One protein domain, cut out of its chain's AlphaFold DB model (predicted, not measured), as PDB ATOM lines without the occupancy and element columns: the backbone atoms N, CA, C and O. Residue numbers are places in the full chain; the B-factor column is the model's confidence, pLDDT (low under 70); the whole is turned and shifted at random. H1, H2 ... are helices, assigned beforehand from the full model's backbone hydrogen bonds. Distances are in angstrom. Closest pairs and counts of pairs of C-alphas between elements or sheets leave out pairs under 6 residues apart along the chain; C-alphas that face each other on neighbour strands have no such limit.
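AT A GLANCE: This is residues 71 to 144 of the 145 residues of the protein "Hypothetical protein" of Tetraselmis chuii (UniProt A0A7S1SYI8). One long helix, H3, makes the long side of the domain, and three shorter helices, H2, H1 and H4, stand in a row along one side of it, with their lines crossing its direction. H2 packs on the first part of H3 and H4 near its other end, with H1 between them as the middle of the row. The printed part has 74 residues with four named helices, H1, H2, H3 and H4 along the chain, and no named strand; the class is all helix. The whole is compact, with a radius of gyration of the C-alphas of 11.6 A and spans of 31 by 22 by 19 A.

IN THESE COORDINATES: H1 takes residues 71 to 83, starts at C-alpha 71 at (-43.109, 12.897, -39.437) and measures 17.7 A from first to last C-alpha. H2 takes residues 88 to 93 and measures 8.6 A. H3, the longest helix, takes residues 105 to 123, begins with C-alpha 105 at (-63.146, 4.617, -40.848) and measures 27.4 A. H4 takes residues 135 to 142, measures 10.5 A and ends at C-alpha 142 at (-37.719, -4.275, -39.591).

HOW THE PARTS SIT: H1 and H2 touch, with the closest C-alphas, those of Gly 79 and Ile 91, 5.4 A apart. They run opposite ways at a steep tilt of 64 degrees. H1 touches H4 with residues 74 to 77 alone; the closest C-alphas are those of Lys 74 and Thr 137, at 6.6 A. These two run the same way at a shallow tilt of 30 degrees. H1 and H3 are close but not clearly touching, with the C-alphas of Leu 76 and Trp 115 closest at 7.6 A, and their lines are about perpendicular at 85 degrees. H3 touches H2 with residues 105 to 112 alone; the closest C-alphas, of Trp 88 and Ala 108, are 5.1 A apart, and the two run opposite ways at a steep tilt of 57 degrees. H3 touches H4 with residues 118 to 122 alone; the closest C-alphas, of Val 122 and Leu 138, are 6.8 A apart, and the lines are about perpendicular at 80 degrees. H2 and H4 are apart. In H1, H2, H3 and H4 every O i to N i+4 pair is within hydrogen-bond range.

THE WHOLE: The two C-alphas farthest apart, those of Asn 95 and Thr 124, are 32.5 A apart. The printed part has no cut from residue 71 to 144. The link from H1 to H2 is tight, with 4 residues, while those from H2 to H3 and from H3 to H4 are long, with 11 residues each. The mean pLDDT of the printed part is 84.7, and residues 127 to 132, in the link from H3 to H4, are under 70.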
ATOM      1  N   ALA A  71     -42.481  12.776 -40.751       86.44
ATOM      2  CA  ALA A  71     -43.109  12.897 -39.437       86.44
ATOM      3  C   ALA A  71     -44.345  11.995 -39.316       86.44
ATOM      4  O   ALA A  71     -44.434  11.189 -38.395       86.44
ATOM      5  N   ALA A  72     -45.237  12.023 -40.312       88.00
ATOM      6  CA  ALA A  72     -46.419  11.160 -40.334       88.00
ATOM      7  C   ALA A  72     -46.054   9.666 -40.418       88.00
ATOM      8  O   ALA A  72     -46.784   8.809 -39.916       88.00
ATOM      9  N   VAL A  73     -44.932   9.324 -41.065       88.62
ATOM     10  CA  VAL A  73     -44.423   7.945 -41.075       88.62
ATOM     11  C   VAL A  73     -43.848   7.568 -39.707       88.62
ATOM     12  O   VAL A  73     -44.136   6.468 -39.242       88.62
ATOM     13  N   LYS A  74     -43.096   8.450 -39.039       90.00
ATOM     14  CA  LYS A  74     -42.588   8.224 -37.674       90.00
ATOM     15  C   LYS A  74     -43.729   8.023 -36.682       90.00
ATOM     16  O   LYS A  74     -43.718   7.030 -35.962       90.00
ATOM     17  N   ASP A  75     -44.748   8.874 -36.736       91.62
ATOM     18  CA  ASP A  75     -45.966   8.753 -35.929       91.62
ATOM     19  C   ASP A  75     -46.683   7.420 -36.166       91.62
ATOM     20  O   ASP A  75     -47.155   6.779 -35.228       91.62
ATOM     21  N   LEU A  76     -46.726   6.957 -37.420       91.12
ATOM     22  CA  LEU A  76     -47.289   5.649 -37.749       91.12
ATOM     23  C   LEU A  76     -46.464   4.516 -37.126       91.12
ATOM     24  O   LEU A  76     -47.046   3.593 -36.558       91.12
ATOM     25  N   VAL A  77     -45.132   4.569 -37.217       91.75
ATOM     26  CA  VAL A  77     -44.263   3.557 -36.596       91.75
ATOM     27  C   VAL A  77     -44.424   3.579 -35.077       91.75
ATOM     28  O   VAL A  77     -44.651   2.524 -34.497       91.75
ATOM     29  N   ASP A  78     -44.397   4.751 -34.441       92.06
ATOM     30  CA  ASP A  78     -44.628   4.922 -33.001       92.06
ATOM     31  C   ASP A  78     -45.984   4.364 -32.563       92.06
ATOM     32  O   ASP A  78     -46.076   3.650 -31.558       92.06
ATOM     33  N   GLY A  79     -47.036   4.673 -33.322       91.44
ATOM     34  CA  GLY A  79     -48.378   4.160 -33.089       91.44
ATOM     35  C   GLY A  79     -48.423   2.640 -33.187       91.44
ATOM     36  O   GLY A  79     -48.979   1.984 -32.313       91.44
ATOM     37  N   VAL A  80     -47.775   2.048 -34.190       92.19
ATOM     38  CA  VAL A  80     -47.702   0.587 -34.326       92.19
ATOM     39  C   VAL A  80     -46.814  -0.047 -33.252       92.19
ATOM     40  O   VAL A  80     -47.148  -1.123 -32.774       92.19
ATOM     41  N   THR A  81     -45.735   0.599 -32.808       91.69
ATOM     42  CA  THR A  81     -44.921   0.109 -31.679       91.69
ATOM     43  C   THR A  81     -45.721   0.112 -30.372       91.69
ATOM     44  O   THR A  81     -45.625  -0.828 -29.591       91.69
ATOM     45  N   THR A  82     -46.535   1.144 -30.142       92.06
ATOM     46  CA  THR A  82     -47.270   1.330 -28.878       92.06
ATOM     47  C   THR A  82     -48.572   0.524 -28.840       92.06
ATOM     48  O   THR A  82     -48.880  -0.149 -27.857       92.06
ATOM     49  N   PHE A  83     -49.356   0.576 -29.919       90.38
ATOM     50  CA  PHE A  83     -50.666  -0.069 -30.020       90.38
ATOM     51  C   PHE A  83     -50.604  -1.423 -30.742       90.38
ATOM     52  O   PHE A  83     -51.541  -2.215 -30.667       90.38
ATOM     53  N   GLY A  84     -49.519  -1.761 -31.421       89.44
ATOM     54  CA  GLY A  84     -49.452  -2.983 -32.214       89.44
ATOM     55  C   GLY A  84     -50.240  -2.904 -33.525       89.44
ATOM     56  O   GLY A  84     -51.025  -1.990 -33.798       89.44
ATOM     57  N   VAL A  85     -50.026  -3.912 -34.365       87.62
ATOM     58  CA  VAL A  85     -50.641  -4.021 -35.691       87.62
ATOM     59  C   VAL A  85     -52.103  -4.456 -35.544       87.62
ATOM     60  O   VAL A  85     -52.380  -5.574 -35.125       87.62
ATOM     61  N   GLY A  86     -53.058  -3.595 -35.912       85.81
ATOM     62  CA  GLY A  86     -54.495  -3.927 -35.901       85.81
ATOM     63  C   GLY A  86     -55.385  -2.867 -35.259       85.81
ATOM     64  O   GLY A  86     -56.533  -2.696 -35.675       85.81
ATOM     65  N   ARG A  87     -54.833  -2.081 -34.331       91.75
ATOM     66  CA  ARG A  87     -55.519  -0.980 -33.635       91.75
ATOM     67  C   ARG A  87     -55.456   0.339 -34.415       91.75
ATOM     68  O   ARG A  87     -55.111   1.391 -33.896       91.75
ATOM     69  N   TRP A  88     -55.793   0.291 -35.705       92.44
ATOM     70  CA  TRP A  88     -55.643   1.435 -36.619       92.44
ATOM     71  C   TRP A  88     -56.532   2.626 -36.269       92.44
ATOM     72  O   TRP A  88     -56.131   3.763 -36.484       92.44
ATOM     73  N   LYS A  89     -57.739   2.367 -35.751       91.62
ATOM     74  CA  LYS A  89     -58.633   3.430 -35.275       91.62
ATOM     75  C   LYS A  89     -58.042   4.103 -34.041       91.62
ATOM     76  O   LYS A  89     -57.976   5.321 -34.018       91.62
ATOM     77  N   ASP A  90     -57.553   3.320 -33.085       91.81
ATOM     78  CA  ASP A  90     -56.954   3.860 -31.864       91.81
ATOM     79  C   ASP A  90     -55.730   4.714 -32.194       91.81
ATOM     80  O   ASP A  90     -55.633   5.830 -31.703       91.81
ATOM     81  N   ILE A  91     -54.864   4.255 -33.108       92.12
ATOM     82  CA  ILE A  91     -53.718   5.041 -33.591       92.12
ATOM     83  C   ILE A  91     -54.191   6.328 -34.289       92.12
ATOM     84  O   ILE A  91     -53.643   7.392 -34.026       92.12
ATOM     85  N   LEU A  92     -55.211   6.257 -35.152       89.25
ATOM     86  CA  LEU A  92     -55.731   7.411 -35.898       89.25
ATOM     87  C   LEU A  92     -56.360   8.487 -35.000       89.25
ATOM     88  O   LEU A  92     -56.193   9.670 -35.275       89.25
ATOM     89  N   PHE A  93     -57.113   8.084 -33.973       88.50
ATOM     90  CA  PHE A  93     -57.787   9.003 -33.045       88.50
ATOM     91  C   PHE A  93     -56.890   9.440 -31.881       88.50
ATOM     92  O   PHE A  93     -57.309  10.239 -31.043       88.50
ATOM     93  N   HIS A  94     -55.662   8.929 -31.807       90.50
ATOM     94  CA  HIS A  94     -54.743   9.281 -30.742       90.50
ATOM     95  C   HIS A  94     -54.200  10.701 -30.935       90.50
ATOM     96  O   HIS A  94     -53.545  10.998 -31.930       90.50
ATOM     97  N   ASN A  95     -54.384  11.559 -29.930       87.94
ATOM     98  CA  ASN A  95     -54.002  12.976 -29.983       87.94
ATOM     99  C   ASN A  95     -52.495  13.221 -30.219       87.94
ATOM    100  O   ASN A  95     -52.094  14.297 -30.646       87.94
ATOM    101  N   LYS A  96     -51.638  12.229 -29.940       88.12
ATOM    102  CA  LYS A  96     -50.187  12.341 -30.176       88.12
ATOM    103  C   LYS A  96     -49.824  12.360 -31.666       88.12
ATOM    104  O   LYS A  96     -48.774  12.889 -32.002       88.12
ATOM    105  N   TYR A  97     -50.634  11.747 -32.528       88.50
ATOM    106  CA  TYR A  97     -50.246  11.470 -33.909       88.50
ATOM    107  C   TYR A  97     -51.041  12.318 -34.892       88.50
ATOM    108  O   TYR A  97     -52.251  12.497 -34.738       88.50
ATOM    109  N   SER A  98     -50.372  12.796 -35.941       85.81
ATOM    110  CA  SER A  98     -51.020  13.570 -36.999       85.81
ATOM    111  C   SER A  98     -50.828  12.898 -38.351       85.81
ATOM    112  O   SER A  98     -49.716  12.770 -38.865       85.81
ATOM    113  N   PHE A  99     -51.935  12.456 -38.949       86.00
ATOM    114  CA  PHE A  99     -51.914  11.754 -40.229       86.00
ATOM    115  C   PHE A  99     -52.538  12.591 -41.345       86.00
ATOM    116  O   PHE A  99     -53.573  13.225 -41.135       86.00
ATOM    117  N   PRO A 100     -51.997  12.523 -42.576       83.25
ATOM    118  CA  PRO A 100     -52.568  13.191 -43.739       83.25
ATOM    119  C   PRO A 100     -53.776  12.398 -44.263       83.25
ATOM    120  O   PRO A 100     -53.815  12.016 -45.428       83.25
ATOM    121  N   CYS A 101     -54.743  12.060 -43.414       82.25
ATOM    122  CA  CYS A 101     -55.949  11.334 -43.800       82.25
ATOM    123  C   CYS A 101     -57.151  11.799 -42.975       82.25
ATOM    124  O   CYS A 101     -57.002  12.433 -41.936       82.25
ATOM    125  N   SER A 102     -58.356  11.512 -43.461       80.25
ATOM    126  CA  SER A 102     -59.587  11.848 -42.748       80.25
ATOM    127  C   SER A 102     -59.684  11.071 -41.430       80.25
ATOM    128  O   SER A 102     -59.376   9.884 -41.397       80.25
ATOM    129  N   MET A 103     -60.136  11.720 -40.353       82.38
ATOM    130  CA  MET A 103     -60.414  11.070 -39.063       82.38
ATOM    131  C   MET A 103     -61.733  10.285 -39.110       82.38
ATOM    132  O   MET A 103     -62.721  10.621 -38.464       82.38
ATOM    133  N   ASP A 104     -61.770   9.250 -39.941       82.25
ATOM    134  CA  ASP A 104     -62.922   8.380 -40.133       82.25
ATOM    135  C   ASP A 104     -62.484   6.925 -40.368       82.25
ATOM    136  O   ASP A 104     -61.298   6.581 -40.399       82.25
ATOM    137  N   THR A 105     -63.455   6.029 -40.569       79.56
ATOM    138  CA  THR A 105     -63.146   4.617 -40.848       79.56
ATOM    139  C   THR A 105     -62.308   4.462 -42.126       79.56
ATOM    140  O   THR A 105     -61.502   3.533 -42.212       79.56
ATOM    141  N   LYS A 106     -62.431   5.374 -43.102       78.88
ATOM    142  CA  LYS A 106     -61.600   5.358 -44.315       78.88
ATOM    143  C   LYS A 106     -60.151   5.731 -44.000       78.88
ATOM    144  O   LYS A 106     -59.258   5.066 -44.523       78.88
ATOM    145  N   GLY A 107     -59.903   6.693 -43.112       83.75
ATOM    146  CA  GLY A 107     -58.559   7.011 -42.614       83.75
ATOM    147  C   GLY A 107     -57.843   5.819 -41.988       83.75
ATOM    148  O   GLY A 107     -56.698   5.533 -42.337       83.75
ATOM    149  N   ALA A 108     -58.539   5.039 -41.158       87.56
ATOM    150  CA  ALA A 108     -57.951   3.857 -40.518       87.56
ATOM    151  C   ALA A 108     -57.532   2.789 -41.550       87.56
ATOM    152  O   ALA A 108     -56.501   2.128 -41.403       87.56
ATOM    153  N   VAL A 109     -58.301   2.641 -42.635       89.06
ATOM    154  CA  VAL A 109     -57.944   1.759 -43.757       89.06
ATOM    155  C   VAL A 109     -56.711   2.279 -44.498       89.06
ATOM    156  O   VAL A 109     -55.815   1.490 -44.798       89.06
ATOM    157  N   VAL A 110     -56.630   3.589 -44.744       88.19
ATOM    158  CA  VAL A 110     -55.457   4.222 -45.370       88.19
ATOM    159  C   VAL A 110     -54.202   4.017 -44.516       88.19
ATOM    160  O   VAL A 110     -53.139   3.723 -45.065       88.19
ATOM    161  N   LEU A 111     -54.327   4.101 -43.191       90.31
ATOM    162  CA  LEU A 111     -53.239   3.882 -42.238       90.31
ATOM    163  C   LEU A 111     -52.698   2.444 -42.316       90.31
ATOM    164  O   LEU A 111     -51.498   2.228 -42.500       90.31
ATOM    165  N   LYS A 112     -53.605   1.460 -42.297       91.50
ATOM    166  CA  LYS A 112     -53.274   0.040 -42.494       91.50
ATOM    167  C   LYS A 112     -52.591  -0.206 -43.840       91.50
ATOM    168  O   LYS A 112     -51.608  -0.941 -43.922       91.50
ATOM    169  N   ASP A 113     -53.125   0.378 -44.909       89.38
ATOM    170  CA  ASP A 113     -52.574   0.231 -46.256       89.38
ATOM    171  C   ASP A 113     -51.182   0.852 -46.366       89.38
ATOM    172  O   ASP A 113     -50.289   0.259 -46.979       89.38
ATOM    173  N   LYS A 114     -50.970   2.008 -45.730       89.06
ATOM    174  CA  LYS A 114     -49.656   2.641 -45.644       89.06
ATOM    175  C   LYS A 114     -48.665   1.738 -44.919       89.06
ATOM    176  O   LYS A 114     -47.606   1.479 -45.485       89.06
ATOM    177  N   TRP A 115     -49.020   1.206 -43.747       90.81
ATOM    178  CA  TRP A 115     -48.170   0.266 -43.007       90.81
ATOM    179  C   TRP A 115     -47.813  -0.962 -43.847       90.81
ATOM    180  O   TRP A 115     -46.641  -1.293 -44.005       90.81
ATOM    181  N   ARG A 116     -48.803  -1.596 -44.484       91.06
ATOM    182  CA  ARG A 116     -48.559  -2.758 -45.353       91.06
ATOM    183  C   ARG A 116     -47.598  -2.429 -46.499       91.06
ATOM    184  O   ARG A 116     -46.732  -3.241 -46.816       91.06
ATOM    185  N   ASN A 117     -47.743  -1.261 -47.124       89.25
ATOM    186  CA  ASN A 117     -46.842  -0.830 -48.192       89.25
ATOM    187  C   ASN A 117     -45.417  -0.595 -47.671       89.25
ATOM    188  O   ASN A 117     -44.471  -0.980 -48.350       89.25
ATOM    189  N   LEU A 118     -45.265  -0.028 -46.469       87.31
ATOM    190  CA  LEU A 118     -43.963   0.147 -45.818       87.31
ATOM    191  C   LEU A 118     -43.290  -1.199 -45.539       87.31
ATOM    192  O   LEU A 118     -42.158  -1.413 -45.964       87.31
ATOM    193  N   VAL A 119     -44.011  -2.134 -44.917       88.38
ATOM    194  CA  VAL A 119     -43.512  -3.490 -44.650       88.38
ATOM    195  C   VAL A 119     -43.126  -4.196 -45.946       88.38
ATOM    196  O   VAL A 119     -42.071  -4.819 -46.023       88.38
ATOM    197  N   LYS A 120     -43.943  -4.076 -47.000       87.19
ATOM    198  CA  LYS A 120     -43.619  -4.658 -48.306       87.19
ATOM    199  C   LYS A 120     -42.322  -4.076 -48.869       87.19
ATOM    200  O   LYS A 120     -41.466  -4.856 -49.256       87.19
ATOM    201  N   CYS A 121     -42.167  -2.751 -48.871       84.50
ATOM    202  CA  CYS A 121     -40.944  -2.074 -49.309       84.50
ATOM    203  C   CYS A 121     -39.707  -2.563 -48.545       84.50
ATOM    204  O   CYS A 121     -38.694  -2.889 -49.161       84.50
ATOM    205  N   VAL A 122     -39.814  -2.676 -47.219       85.12
ATOM    206  CA  VAL A 122     -38.740  -3.182 -46.356       85.12
ATOM    207  C   VAL A 122     -38.374  -4.626 -46.712       85.12
ATOM    208  O   VAL A 122     -37.195  -4.925 -46.884       85.12
ATOM    209  N   LYS A 123     -39.367  -5.508 -46.881       83.31
ATOM    210  CA  LYS A 123     -39.155  -6.930 -47.202       83.31
ATOM    211  C   LYS A 123     -38.600  -7.155 -48.606       83.31
ATOM    212  O   LYS A 123     -37.825  -8.081 -48.807       83.31
ATOM    213  N   THR A 124     -39.002  -6.343 -49.581       83.62
ATOM    214  CA  THR A 124     -38.546  -6.477 -50.974       83.62
ATOM    215  C   THR A 124     -37.294  -5.653 -51.277       83.62
ATOM    216  O   THR A 124     -36.862  -5.626 -52.426       83.62
ATOM    217  N   GLY A 125     -36.746  -4.931 -50.291       74.19
ATOM    218  CA  GLY A 125     -35.634  -3.993 -50.492       74.19
ATOM    219  C   GLY A 125     -35.961  -2.861 -51.473       74.19
ATOM    220  O   GLY A 125     -35.064  -2.201 -51.989       74.19
ATOM    221  N   THR A 126     -37.244  -2.648 -51.776       73.31
ATOM    222  CA  THR A 126     -37.682  -1.646 -52.746       73.31
ATOM    223  C   THR A 126     -37.885  -0.330 -52.023       73.31
ATOM    224  O   THR A 126     -38.717  -0.239 -51.117       73.31
ATOM    225  N   THR A 127     -37.171   0.709 -52.442       66.06
ATOM    226  CA  THR A 127     -37.363   2.038 -51.870       66.06
ATOM    227  C   THR A 127     -38.782   2.528 -52.176       66.06
ATOM    228  O   THR A 127     -39.264   2.431 -53.313       66.06
ATOM    229  N   PRO A 128     -39.522   3.023 -51.172       65.50
ATOM    230  CA  PRO A 128     -40.782   3.683 -51.452       65.50
ATOM    231  C   PRO A 128     -40.490   4.904 -52.325       65.50
ATOM    232  O   PRO A 128     -39.519   5.614 -52.105       65.50
ATOM    233  N   ARG A 129     -41.373   5.211 -53.284       59.94
ATOM    234  CA  ARG A 129     -41.244   6.414 -54.138       59.94
ATOM    235  C   ARG A 129     -41.207   7.737 -53.355       59.94
ATOM    236  O   ARG A 129     -41.023   8.788 -53.956       59.94
ATOM    237  N   SER A 130     -41.454   7.685 -52.048       59.19
ATOM    238  CA  SER A 130     -41.178   8.766 -51.117       59.19
ATOM    239  C   SER A 130     -39.757   8.567 -50.595       59.19
ATOM    240  O   SER A 130     -39.550   7.746 -49.704       59.19
ATOM    241  N   ASN A 131     -38.792   9.313 -51.138       58.56
ATOM    242  CA  ASN A 131     -37.395   9.374 -50.670       58.56
ATOM    243  C   ASN A 131     -37.262   9.994 -49.256       58.56
ATOM    244  O   ASN A 131     -36.219  10.521 -48.899       58.56
ATOM    245  N   VAL A 132     -38.337   9.971 -48.468       64.56
ATOM    246  CA  VAL A 132     -38.547  10.733 -47.233       64.56
ATOM    247  C   VAL A 132     -38.557   9.796 -46.015       64.56
ATOM    248  O   VAL A 132     -38.994  10.162 -44.935       64.56
ATOM    249  N   ILE A 133     -38.131   8.537 -46.169       73.81
ATOM    250  CA  ILE A 133     -38.074   7.591 -45.047       73.81
ATOM    251  C   ILE A 133     -36.628   7.444 -44.597       73.81
ATOM    252  O   ILE A 133     -35.826   6.824 -45.294       73.81
ATOM    253  N   SER A 134     -36.323   8.004 -43.424       80.75
ATOM    254  CA  SER A 134     -35.028   7.838 -42.764       80.75
ATOM    255  C   SER A 134     -34.685   6.349 -42.578       80.75
ATOM    256  O   SER A 134     -35.577   5.551 -42.257       80.75
ATOM    257  N   PRO A 135     -33.411   5.949 -42.757       78.25
ATOM    258  CA  PRO A 135     -32.971   4.568 -42.547       78.25
ATOM    259  C   PRO A 135     -33.260   4.062 -41.129       78.25
ATOM    260  O   PRO A 135     -33.578   2.889 -40.961       78.25
ATOM    261  N   GLU A 136     -33.243   4.944 -40.128       83.12
ATOM    262  CA  GLU A 136     -33.628   4.615 -38.751       83.12
ATOM    263  C   GLU A 136     -35.081   4.125 -38.680       83.12
ATOM    264  O   GLU A 136     -35.387   3.093 -38.086       83.12
ATOM    265  N   THR A 137     -35.989   4.829 -39.358       83.44
ATOM    266  CA  THR A 137     -37.405   4.459 -39.427       83.44
ATOM    267  C   THR A 137     -37.590   3.103 -40.108       83.44
ATOM    268  O   THR A 137     -38.432   2.312 -39.686       83.44
ATOM    269  N   LEU A 138     -36.794   2.803 -41.142       82.12
ATOM    270  CA  LEU A 138     -36.815   1.492 -41.799       82.12
ATOM    271  C   LEU A 138     -36.350   0.382 -40.858       82.12
ATOM    272  O   LEU A 138     -36.955  -0.688 -40.852       82.12
ATOM    273  N   GLU A 139     -35.326   0.640 -40.048       84.44
ATOM    274  CA  GLU A 139     -34.823  -0.326 -39.075       84.44
ATOM    275  C   GLU A 139     -35.853  -0.615 -37.981       84.44
ATOM    276  O   GLU A 139     -36.124  -1.769 -37.657       84.44
ATOM    277  N   ARG A 140     -36.549   0.419 -37.503       87.50
ATOM    278  CA  ARG A 140     -37.672   0.239 -36.573       87.50
ATOM    279  C   ARG A 140     -38.799  -0.600 -37.175       87.50
ATOM    280  O   ARG A 140     -39.383  -1.421 -36.480       87.50
ATOM    281  N   ILE A 141     -39.102  -0.424 -38.462       86.00
ATOM    282  CA  ILE A 141     -40.102  -1.255 -39.151       86.00
ATOM    283  C   ILE A 141     -39.613  -2.702 -39.273       86.00
ATOM    284  O   ILE A 141     -40.417  -3.612 -39.086       86.00
ATOM    285  N   ARG A 142     -38.321  -2.930 -39.553       84.88
ATOM    286  CA  ARG A 142     -37.719  -4.275 -39.591       84.88
ATOM    287  C   ARG A 142     -37.801  -4.992 -38.250       84.88
ATOM    288  O   ARG A 142     -38.084  -6.177 -38.239       84.88
ATOM    289  N   ALA A 143     -37.606  -4.279 -37.145       85.94
ATOM    290  CA  ALA A 143     -37.694  -4.855 -35.805       85.94
ATOM    291  C   ALA A 143     -39.125  -5.269 -35.394       85.94
ATOM    292  O   ALA A 143     -39.297  -5.964 -34.396       85.94
ATOM    293  N   LEU A 144     -40.153  -4.826 -36.130       81.44
ATOM    294  CA  LEU A 144     -41.569  -5.058 -35.818       81.44
ATOM    295  C   LEU A 144     -42.228  -6.146 -36.690       81.44
ATOM    296  O   LEU A 144     -43.436  -6.362 -36.556       81.44
TER     297      LEU A 144